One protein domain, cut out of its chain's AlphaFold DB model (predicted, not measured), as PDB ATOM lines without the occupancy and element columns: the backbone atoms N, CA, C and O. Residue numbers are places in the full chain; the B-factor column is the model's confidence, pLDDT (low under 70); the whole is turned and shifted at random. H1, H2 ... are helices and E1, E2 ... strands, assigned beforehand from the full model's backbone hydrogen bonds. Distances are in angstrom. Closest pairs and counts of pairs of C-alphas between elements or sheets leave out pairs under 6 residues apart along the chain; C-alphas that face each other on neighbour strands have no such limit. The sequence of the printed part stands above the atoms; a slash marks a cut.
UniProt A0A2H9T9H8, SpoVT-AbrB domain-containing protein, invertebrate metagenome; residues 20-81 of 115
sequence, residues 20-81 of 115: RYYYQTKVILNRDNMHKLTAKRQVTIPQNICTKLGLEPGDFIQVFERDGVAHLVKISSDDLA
ATOM      1  N   ARG A  20     -49.385 -40.033  11.497       34.75
ATOM      2  CA  ARG A  20     -49.470 -40.057  10.041       34.75
ATOM      3  C   ARG A  20     -48.973 -41.430   9.627       34.75
ATOM      4  O   ARG A  20     -47.789 -41.732   9.752       34.75
ATOM      5  N   TYR A  21     -49.896 -42.274   9.188       32.66
ATOM      6  CA  TYR A  21     -49.563 -43.540   8.557       32.66
ATOM      7  C   TYR A  21     -48.761 -43.243   7.286       32.66
ATOM      8  O   TYR A  21     -49.314 -42.948   6.228       32.66
ATOM      9  N   TYR A  22     -47.435 -43.271   7.397       36.50
ATOM     10  CA  TYR A  22     -46.548 -43.246   6.247       36.50
ATOM     11  C   TYR A  22     -46.579 -44.636   5.622       36.50
ATOM     12  O   TYR A  22     -45.802 -45.518   5.985       36.50
ATOM     13  N   TYR A  23     -47.489 -44.850   4.674       36.22
ATOM     14  CA  TYR A  23     -47.395 -46.001   3.787       36.22
ATOM     15  C   TYR A  23     -46.226 -45.755   2.830       36.22
ATOM     16  O   TYR A  23     -46.373 -45.179   1.754       36.22
ATOM     17  N   GLN A  24     -45.020 -46.142   3.248       34.12
ATOM     18  CA  GLN A  24     -43.852 -46.170   2.376       34.12
ATOM     19  C   GLN A  24     -43.946 -47.411   1.485       34.12
ATOM     20  O   GLN A  24     -43.247 -48.405   1.675       34.12
ATOM     21  N   THR A  25     -44.841 -47.382   0.502       40.59
ATOM     22  CA  THR A  25     -44.906 -48.444  -0.500       40.59
ATOM     23  C   THR A  25     -43.760 -48.216  -1.475       40.59
ATOM     24  O   THR A  25     -43.868 -47.453  -2.433       40.59
ATOM     25  N   LYS A  26     -42.610 -48.842  -1.206       38.62
ATOM     26  CA  LYS A  26     -41.501 -48.925  -2.160       38.62
ATOM     27  C   LYS A  26     -42.002 -49.714  -3.370       38.62
ATOM     28  O   LYS A  26     -42.003 -50.943  -3.356       38.62
ATOM     29  N   VAL A  27     -42.478 -49.016  -4.399       43.28
ATOM     30  CA  VAL A  27     -42.858 -49.636  -5.671       43.28
ATOM     31  C   VAL A  27     -41.564 -50.021  -6.382       43.28
ATOM     32  O   VAL A  27     -41.011 -49.270  -7.179       43.28
ATOM     33  N   ILE A  28     -41.034 -51.196  -6.044       40.12
ATOM     34  CA  ILE A  28     -40.017 -51.859  -6.856       40.12
ATOM     35  C   ILE A  28     -40.760 -52.317  -8.110       40.12
ATOM     36  O   ILE A  28     -41.472 -53.321  -8.088       40.12
ATOM     37  N   LEU A  29     -40.679 -51.520  -9.178       47.25
ATOM     38  CA  LEU A  29     -41.216 -51.884 -10.483       47.25
ATOM     39  C   LEU A  29     -40.472 -53.145 -10.943       47.25
ATOM     40  O   LEU A  29     -39.314 -53.080 -11.356       47.25
ATOM     41  N   ASN A  30     -41.122 -54.307 -10.821       42.72
ATOM     42  CA  ASN A  30     -40.701 -55.512 -11.527       42.72
ATOM     43  C   ASN A  30     -40.556 -55.165 -13.012       42.72
ATOM     44  O   ASN A  30     -41.326 -54.361 -13.543       42.72
ATOM     45  N   ARG A  31     -39.562 -55.775 -13.663       45.31
ATOM     46  CA  ARG A  31     -39.110 -55.487 -15.036       45.31
ATOM     47  C   ARG A  31     -40.225 -55.524 -16.103       45.31
ATOM     48  O   ARG A  31     -40.012 -55.006 -17.192       45.31
ATOM     49  N   ASP A  32     -41.403 -56.041 -15.757       53.22
ATOM     50  CA  ASP A  32     -42.567 -56.230 -16.629       53.22
ATOM     51  C   ASP A  32     -43.631 -55.106 -16.546       53.22
ATOM     52  O   ASP A  32     -44.601 -55.133 -17.295       53.22
ATOM     53  N   ASN A  33     -43.458 -54.087 -15.688       58.78
ATOM     54  CA  ASN A  33     -44.423 -52.983 -15.482       58.78
ATOM     55  C   ASN A  33     -43.849 -51.597 -15.843       58.78
ATOM     56  O   ASN A  33     -44.013 -50.619 -15.108       58.78
ATOM     57  N   MET A  34     -43.130 -51.493 -16.963       68.44
ATOM     58  CA  MET A  34     -42.599 -50.207 -17.421       68.44
ATOM     59  C   MET A  34     -43.662 -49.429 -18.208       68.44
ATOM     60  O   MET A  34     -43.970 -49.760 -19.351       68.44
ATOM     61  N   HIS A  35     -44.212 -48.369 -17.610       76.25
ATOM     62  CA  HIS A  35     -45.180 -47.492 -18.271       76.25
ATOM     63  C   HIS A  35     -44.492 -46.310 -18.943       76.25
ATOM     64  O   HIS A  35     -43.689 -45.602 -18.338       76.25
ATOM     65  N   LYS A  36     -44.841 -46.074 -20.211       81.50
ATOM     66  CA  LYS A  36     -44.360 -44.917 -20.961       81.50
ATOM     67  C   LYS A  36     -44.985 -43.640 -20.401       81.50
ATOM     68  O   LYS A  36     -46.204 -43.545 -20.277       81.50
ATOM     69  N   LEU A  37     -44.149 -42.638 -20.149       83.31
ATOM     70  CA  LEU A  37     -44.612 -41.281 -19.887       83.31
ATOM     71  C   LEU A  37     -45.175 -40.683 -21.183       83.31
ATOM     72  O   LEU A  37     -44.500 -40.664 -22.217       83.31
ATOM     73  N   THR A  38     -46.418 -40.211 -21.148       82.06
ATOM     74  CA  THR A  38     -47.032 -39.584 -22.324       82.06
ATOM     75  C   THR A  38     -46.471 -38.179 -22.562       82.06
ATOM     76  O   THR A  38     -45.899 -37.558 -21.666       82.06
ATOM     77  N   ALA A  39     -46.695 -37.620 -23.756       86.12
ATOM     78  CA  ALA A  39     -46.317 -36.235 -24.064       86.12
ATOM     79  C   ALA A  39     -46.981 -35.207 -23.125       86.12
ATOM     80  O   ALA A  39     -46.427 -34.142 -22.868       86.12
ATOM     81  N   LYS A  40     -48.144 -35.553 -22.554       88.94
ATOM     82  CA  LYS A  40     -48.859 -34.744 -21.556       88.94
ATOM     83  C   LYS A  40     -48.335 -34.946 -20.130       88.94
ATOM     84  O   LYS A  40     -48.971 -34.485 -19.189       88.94
ATOM     85  N   ARG A  41     -47.202 -35.639 -19.964       86.88
ATOM     86  CA  ARG A  41     -46.598 -35.986 -18.667       86.88
ATOM     87  C   ARG A  41     -47.529 -36.819 -17.781       86.88
ATOM     88  O   ARG A  41     -47.495 -36.708 -16.562       86.88
ATOM     89  N   GLN A  42     -48.363 -37.654 -18.397       85.94
ATOM     90  CA  GLN A  42     -49.233 -38.582 -17.680       85.94
ATOM     91  C   GLN A  42     -48.555 -39.948 -17.607       85.94
ATOM     92  O   GLN A  42     -47.978 -40.409 -18.596       85.94
ATOM     93  N   VAL A  43     -48.650 -40.591 -16.448       86.69
ATOM     94  CA  VAL A  43     -48.247 -41.982 -16.243       86.69
ATOM     95  C   VAL A  43     -49.473 -42.783 -15.837       86.69
ATOM     96  O   VAL A  43     -50.245 -42.360 -14.977       86.69
ATOM     97  N   THR A  44     -49.674 -43.929 -16.477       86.88
ATOM     98  CA  THR A  44     -50.751 -44.844 -16.104       86.88
ATOM     99  C   THR A  44     -50.318 -45.636 -14.884       86.88
ATOM    100  O   THR A  44     -49.274 -46.285 -14.908       86.88
ATOM    101  N   ILE A  45     -51.131 -45.598 -13.830       86.81
ATOM    102  CA  ILE A  45     -50.946 -46.444 -12.655       86.81
ATOM    103  C   ILE A  45     -51.668 -47.773 -12.926       86.81
ATOM    104  O   ILE A  45     -52.868 -47.765 -13.204       86.81
ATOM    105  N   PRO A  46     -50.968 -48.918 -12.871       87.00
ATOM    106  CA  PRO A  46     -51.576 -50.239 -12.941       87.00
ATOM    107  C   PRO A  46     -52.739 -50.447 -11.972       87.00
ATOM    108  O   PRO A  46     -52.666 -50.060 -10.804       87.00
ATOM    109  N   GLN A  47     -53.764 -51.175 -12.423       86.50
ATOM    110  CA  GLN A  47     -54.953 -51.479 -11.623       86.50
ATOM    111  C   GLN A  47     -54.610 -52.150 -10.286       86.50
ATOM    112  O   GLN A  47     -55.163 -51.789  -9.254       86.50
ATOM    113  N   ASN A  48     -53.659 -53.085 -10.277       86.81
ATOM    114  CA  ASN A  48     -53.229 -53.767  -9.056       86.81
ATOM    115  C   ASN A  48     -52.620 -52.812  -8.011       86.81
ATOM    116  O   ASN A  48     -52.735 -53.073  -6.814       86.81
ATOM    117  N   ILE A  49     -51.973 -51.722  -8.440       87.25
ATOM    118  CA  ILE A  49     -51.464 -50.680  -7.544       87.25
ATOM    119  C   ILE A  49     -52.634 -49.845  -7.025       87.25
ATOM    120  O   ILE A  49     -52.711 -49.629  -5.818       87.25
ATOM    121  N   CYS A  50     -53.574 -49.456  -7.892       88.81
ATOM    122  CA  CYS A  50     -54.776 -48.733  -7.474       88.81
ATOM    123  C   CYS A  50     -55.561 -49.506  -6.406       88.81
ATOM    124  O   CYS A  50     -55.855 -48.950  -5.354       88.81
ATOM    125  N   THR A  51     -55.798 -50.807  -6.610       89.00
ATOM    126  CA  THR A  51     -56.498 -51.660  -5.635       89.00
ATOM    127  C   THR A  51     -55.760 -51.736  -4.298       89.00
ATOM    128  O   THR A  51     -56.383 -51.630  -3.248       89.00
ATOM    129  N   LYS A  52     -54.427 -51.876  -4.310       87.06
ATOM    130  CA  LYS A  52     -53.623 -51.938  -3.076       87.06
ATOM    131  C   LYS A  52     -53.583 -50.614  -2.317       87.06
ATOM    132  O   LYS A  52     -53.469 -50.626  -1.097       87.06
ATOM    133  N   LEU A  53     -53.635 -49.494  -3.034       84.94
ATOM    134  CA  LEU A  53     -53.641 -48.152  -2.455       84.94
ATOM    135  C   LEU A  53     -55.060 -47.640  -2.157       84.94
ATOM    136  O   LEU A  53     -55.199 -46.530  -1.651       84.94
ATOM    137  N   GLY A  54     -56.101 -48.423  -2.471       88.62
ATOM    138  CA  GLY A  54     -57.497 -48.009  -2.326       88.62
ATOM    139  C   GLY A  54     -57.828 -46.756  -3.140       88.62
ATOM    140  O   GLY A  54     -58.559 -45.900  -2.648       88.62
ATOM    141  N   LEU A  55     -57.224 -46.615  -4.326       88.06
ATOM    142  CA  LEU A  55     -57.454 -45.507  -5.251       88.06
ATOM    143  C   LEU A  55     -58.627 -45.830  -6.176       88.06
ATOM    144  O   LEU A  55     -58.590 -46.820  -6.912       88.06
ATOM    145  N   GLU A  56     -59.619 -44.952  -6.177       90.69
ATOM    146  CA  GLU A  56     -60.788 -44.992  -7.045       90.69
ATOM    147  C   GLU A  56     -60.777 -43.808  -8.029       90.69
ATOM    148  O   GLU A  56     -60.183 -42.758  -7.755       90.69
ATOM    149  N   PRO A  57     -61.407 -43.943  -9.210       88.06
ATOM    150  CA  PRO A  57     -61.555 -42.824 -10.132       88.06
ATOM    151  C   PRO A  57     -62.275 -41.646  -9.462       88.06
ATOM    152  O   PRO A  57     -63.401 -41.787  -8.999       88.06
ATOM    153  N   GLY A  58     -61.633 -40.478  -9.452       86.81
ATOM    154  CA  GLY A  58     -62.149 -39.274  -8.791       86.81
ATOM    155  C   GLY A  58     -61.469 -38.950  -7.461       86.81
ATOM    156  O   GLY A  58     -61.637 -37.837  -6.968       86.81
ATOM    157  N   ASP A  59     -60.653 -39.861  -6.923       87.69
ATOM    158  CA  ASP A  59     -59.834 -39.576  -5.749       87.69
ATOM    159  C   ASP A  59     -58.784 -38.496  -6.021       87.69
ATOM    160  O   ASP A  59     -58.184 -38.407  -7.098       87.69
ATOM    161  N   PHE A  60     -58.493 -37.724  -4.978       88.38
ATOM    162  CA  PHE A  60     -57.388 -36.784  -4.974       88.38
ATOM    163  C   PHE A  60     -56.111 -37.462  -4.475       88.38
ATOM    164  O   PHE A  60     -56.106 -38.231  -3.511       88.38
ATOM    165  N   ILE A  61     -54.998 -37.160  -5.141       88.19
ATOM    166  CA  ILE A  61     -53.683 -37.719  -4.828       88.19
ATOM    167  C   ILE A  61     -52.676 -36.577  -4.781       88.19
ATOM    168  O   ILE A  61     -52.615 -35.748  -5.690       88.19
ATOM    169  N   GLN A  62     -51.852 -36.556  -3.741       87.69
ATOM    170  CA  GLN A  62     -50.685 -35.693  -3.660       87.69
ATOM    171  C   GLN A  62     -49.468 -36.412  -4.245       87.69
ATOM    172  O   GLN A  62     -49.161 -37.543  -3.862       87.69
ATOM    173  N   VAL A  63     -48.767 -35.737  -5.156       87.25
ATOM    174  CA  VAL A  63     -47.525 -36.226  -5.765       87.25
ATOM    175  C   VAL A  63     -46.377 -35.327  -5.333       87.25
ATOM    176  O   VAL A  63     -46.443 -34.112  -5.512       87.25
ATOM    177  N   PHE A  64     -45.326 -35.915  -4.774       89.31
ATOM    178  CA  PHE A  64     -44.103 -35.197  -4.420       89.31
ATOM    179  C   PHE A  64     -42.874 -36.068  -4.661       89.31
ATOM    180  O   PHE A  64     -42.961 -37.293  -4.725       89.31
ATOM    181  N   GLU A  65     -41.727 -35.423  -4.816       89.25
ATOM    182  CA  GLU A  65     -40.443 -36.081  -5.021       89.25
ATOM    183  C   GLU A  65     -39.662 -36.109  -3.702       89.25
ATOM    184  O   GLU A  65     -39.716 -35.166  -2.906       89.25
ATOM    185  N   ARG A  66     -39.000 -37.236  -3.442       89.25
ATOM    186  CA  ARG A  66     -38.032 -37.392  -2.360       89.25
ATOM    187  C   ARG A  66     -36.979 -38.409  -2.795       89.25
ATOM    188  O   ARG A  66     -37.327 -39.514  -3.204       89.25
ATOM    189  N   ASP A  67     -35.705 -38.050  -2.668       91.25
ATOM    190  CA  ASP A  67     -34.552 -38.924  -2.942       91.25
ATOM    191  C   ASP A  67     -34.554 -39.550  -4.356       91.25
ATOM    192  O   ASP A  67     -34.168 -40.702  -4.554       91.25
ATOM    193  N   GLY A  68     -35.027 -38.803  -5.356       85.69
ATOM    194  CA  GLY A  68     -35.172 -39.249  -6.741       85.69
ATOM    195  C   GLY A  68     -36.380 -40.157  -6.989       85.69
ATOM    196  O   GLY A  68     -36.504 -40.725  -8.076       85.69
ATOM    197  N   VAL A  69     -37.270 -40.318  -6.003       86.81
ATOM    198  CA  VAL A  69     -38.454 -41.180  -6.075       86.81
ATOM    199  C   VAL A  69     -39.723 -40.338  -5.988       86.81
ATOM    200  O   VAL A  69     -39.908 -39.532  -5.077       86.81
ATOM    201  N   ALA A  70     -40.634 -40.543  -6.941       86.44
ATOM    202  CA  ALA A  70     -41.967 -39.959  -6.886       86.44
ATOM    203  C   ALA A  70     -42.850 -40.753  -5.914       86.44
ATOM    204  O   ALA A  70     -43.061 -41.956  -6.081       86.44
ATOM    205  N   HIS A  71     -43.390 -40.063  -4.918       86.94
ATOM    206  CA  HIS A  71     -44.334 -40.597  -3.950       86.94
ATOM    207  C   HIS A  71     -45.752 -40.159  -4.301       86.94
ATOM    208  O   HIS A  71     -45.984 -38.999  -4.640       86.94
ATOM    209  N   LEU A  72     -46.694 -41.095  -4.194       87.62
ATOM    210  CA  LEU A  72     -48.118 -40.857  -4.396       87.62
ATOM    211  C   LEU A  72     -48.853 -41.149  -3.092       87.62
ATOM    212  O   LEU A  72     -48.727 -42.247  -2.548       87.62
ATOM    213  N   VAL A  73     -49.614 -40.174  -2.602       87.50
ATOM    214  CA  VAL A  73     -50.369 -40.286  -1.349       87.50
ATOM    215  C   VAL A  73     -51.819 -39.902  -1.602       87.50
ATOM    216  O   VAL A  73     -52.088 -38.798  -2.071       87.50
ATOM    217  N   LYS A  74     -52.754 -40.809  -1.300       86.88
ATOM    218  CA  LYS A  74     -54.191 -40.509  -1.331       86.88
ATOM    219  C   LYS A  74     -54.494 -39.448  -0.274       86.88
ATOM    220  O   LYS A  74     -54.057 -39.584   0.867       86.88
ATOM    221  N   ILE A  75     -55.230 -38.412  -0.661       87.94
ATOM    222  CA  ILE A  75     -55.675 -37.346   0.240       87.94
ATOM    223  C   ILE A  75     -57.199 -37.340   0.300       87.94
ATOM    224  O   ILE A  75     -57.867 -37.617  -0.700       87.94
ATOM    225  N   SER A  76     -57.748 -37.062   1.480       83.19
ATOM    226  CA  SER A  76     -59.193 -36.918   1.634       83.19
ATOM    227  C   SER A  76     -59.648 -35.544   1.137       83.19
ATOM    228  O   SER A  76     -58.860 -34.597   1.059       83.19
ATOM    229  N   SER A  77     -60.936 -35.413   0.816       77.12
ATOM    230  CA  SER A  77     -61.538 -34.111   0.503       77.12
ATOM    231  C   SER A  77     -61.386 -33.111   1.650       77.12
ATOM    232  O   SER A  77     -61.257 -31.913   1.407       77.12
ATOM    233  N   ASP A  78     -61.359 -33.600   2.886       73.62
ATOM    234  CA  ASP A  78     -61.271 -32.771   4.086       73.62
ATOM    235  C   ASP A  78     -59.867 -32.169   4.242       73.62
ATOM    236  O   ASP A  78     -59.719 -31.019   4.659       73.62
ATOM    237  N   ASP A  79     -58.832 -32.890   3.799       68.38
ATOM    238  CA  ASP A  79     -57.443 -32.411   3.795       68.38
ATOM    239  C   ASP A  79     -57.205 -31.280   2.774       68.38
ATOM    240  O   ASP A  79     -56.270 -30.486   2.920       68.38
ATOM    241  N   LEU A  80     -58.056 -31.161   1.747       65.56
ATOM    242  CA  LEU A  80     -57.974 -30.081   0.757       65.56
ATOM    243  C   LEU A  80     -58.401 -28.727   1.335       65.56
ATOM    244  O   LEU A  80     -57.905 -27.689   0.886       65.56
ATOM    245  N   ALA A  81     -59.278 -28.719   2.345       60.84
ATOM    246  CA  ALA A  81     -59.834 -27.499   2.932       60.84
ATOM    247  C   ALA A  81     -58.781 -26.628   3.650       60.84
ATOM    248  O   ALA A  81     -59.013 -25.438   3.863       60.84
TER     249      ALA A  81
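Overview. This is residues 20 to 81 of the 115 residues of the protein "SpoVT-AbrB domain-containing protein" of invertebrate metagenome (UniProt A0A2H9T9H8). A two-stranded antiparallel hairpin, E1 and E2, has a short helix H1 off to the side of E2 and a very short helix H2 at the end of E2 away from the hairpin's turn. Before H1, residues 20 to 46 run with no named element in a long winding stretch, of which residues 37 to 42 stick out free. The printed part has 62 residues with two named helices and two named strands, in the order H1, E1, E2, H2; the sheet order is E1 - E2, antiparallel, and the class is mixed, helices and strands, with under half of the residues in named elements. The whole is only just compact, close to loose, with a radius of gyration of the C-alphas of 12.7 A, and elongated, spanning 37 by 24 by 23 A.

Along the chain. The printed part begins at C-alpha 20, at (-49.470, -40.057, 10.041), and residues 20 to 46 hold no named element; their C-alphas lie 7 to 19 A from the mean of all C-alphas. H1 is residues 47 to 53, 9.8 A from first to last C-alpha, beginning at (-54.953, -51.479, -11.623). E1 is residues 60 to 66, 19.5 A long from first to last C-alpha. E2 is residues 69 to 75, 18.7 A long in the same way. H2 is residues 77 to 80, 5.4 A long, ending with C-alpha 80 at (-57.974, -30.081, 0.757).

Arrangement. E1 and E2 form a hairpin of antiparallel neighbour strands, with 153 degrees between their N-to-C directions. N 62 and O 73 are within hydrogen-bond range at 2.8 A, and so are N 71 and O 64 at 2.8 A. C-alphas 61 and 74 face each other at 4.5 A. The closest C-alphas of H1 and E2 are those of Leu 53 and Lys 74, 7.7 A apart. The closest C-alphas of E1 and H2 are those of Phe 60 and Ser 77, 7.4 A apart. H1 and H2 are apart. In H1 every O i to N i+4 pair is within hydrogen-bond range; H2, with 4 residues, is too short for such a pair, and its one O i to N i+3 pair is within range.

Size, cuts and confidence. The two C-alphas farthest apart are those of Arg 31 and Ala 81, 39.2 A. The printed part has no cut. The links E1 to E2 and E2 to H2 are tight, and the link H1 to E1 is short, with 6 residues. The mean pLDDT of the printed part is 74.9, and residues 20 to 34 and 79 to 81 are under 70.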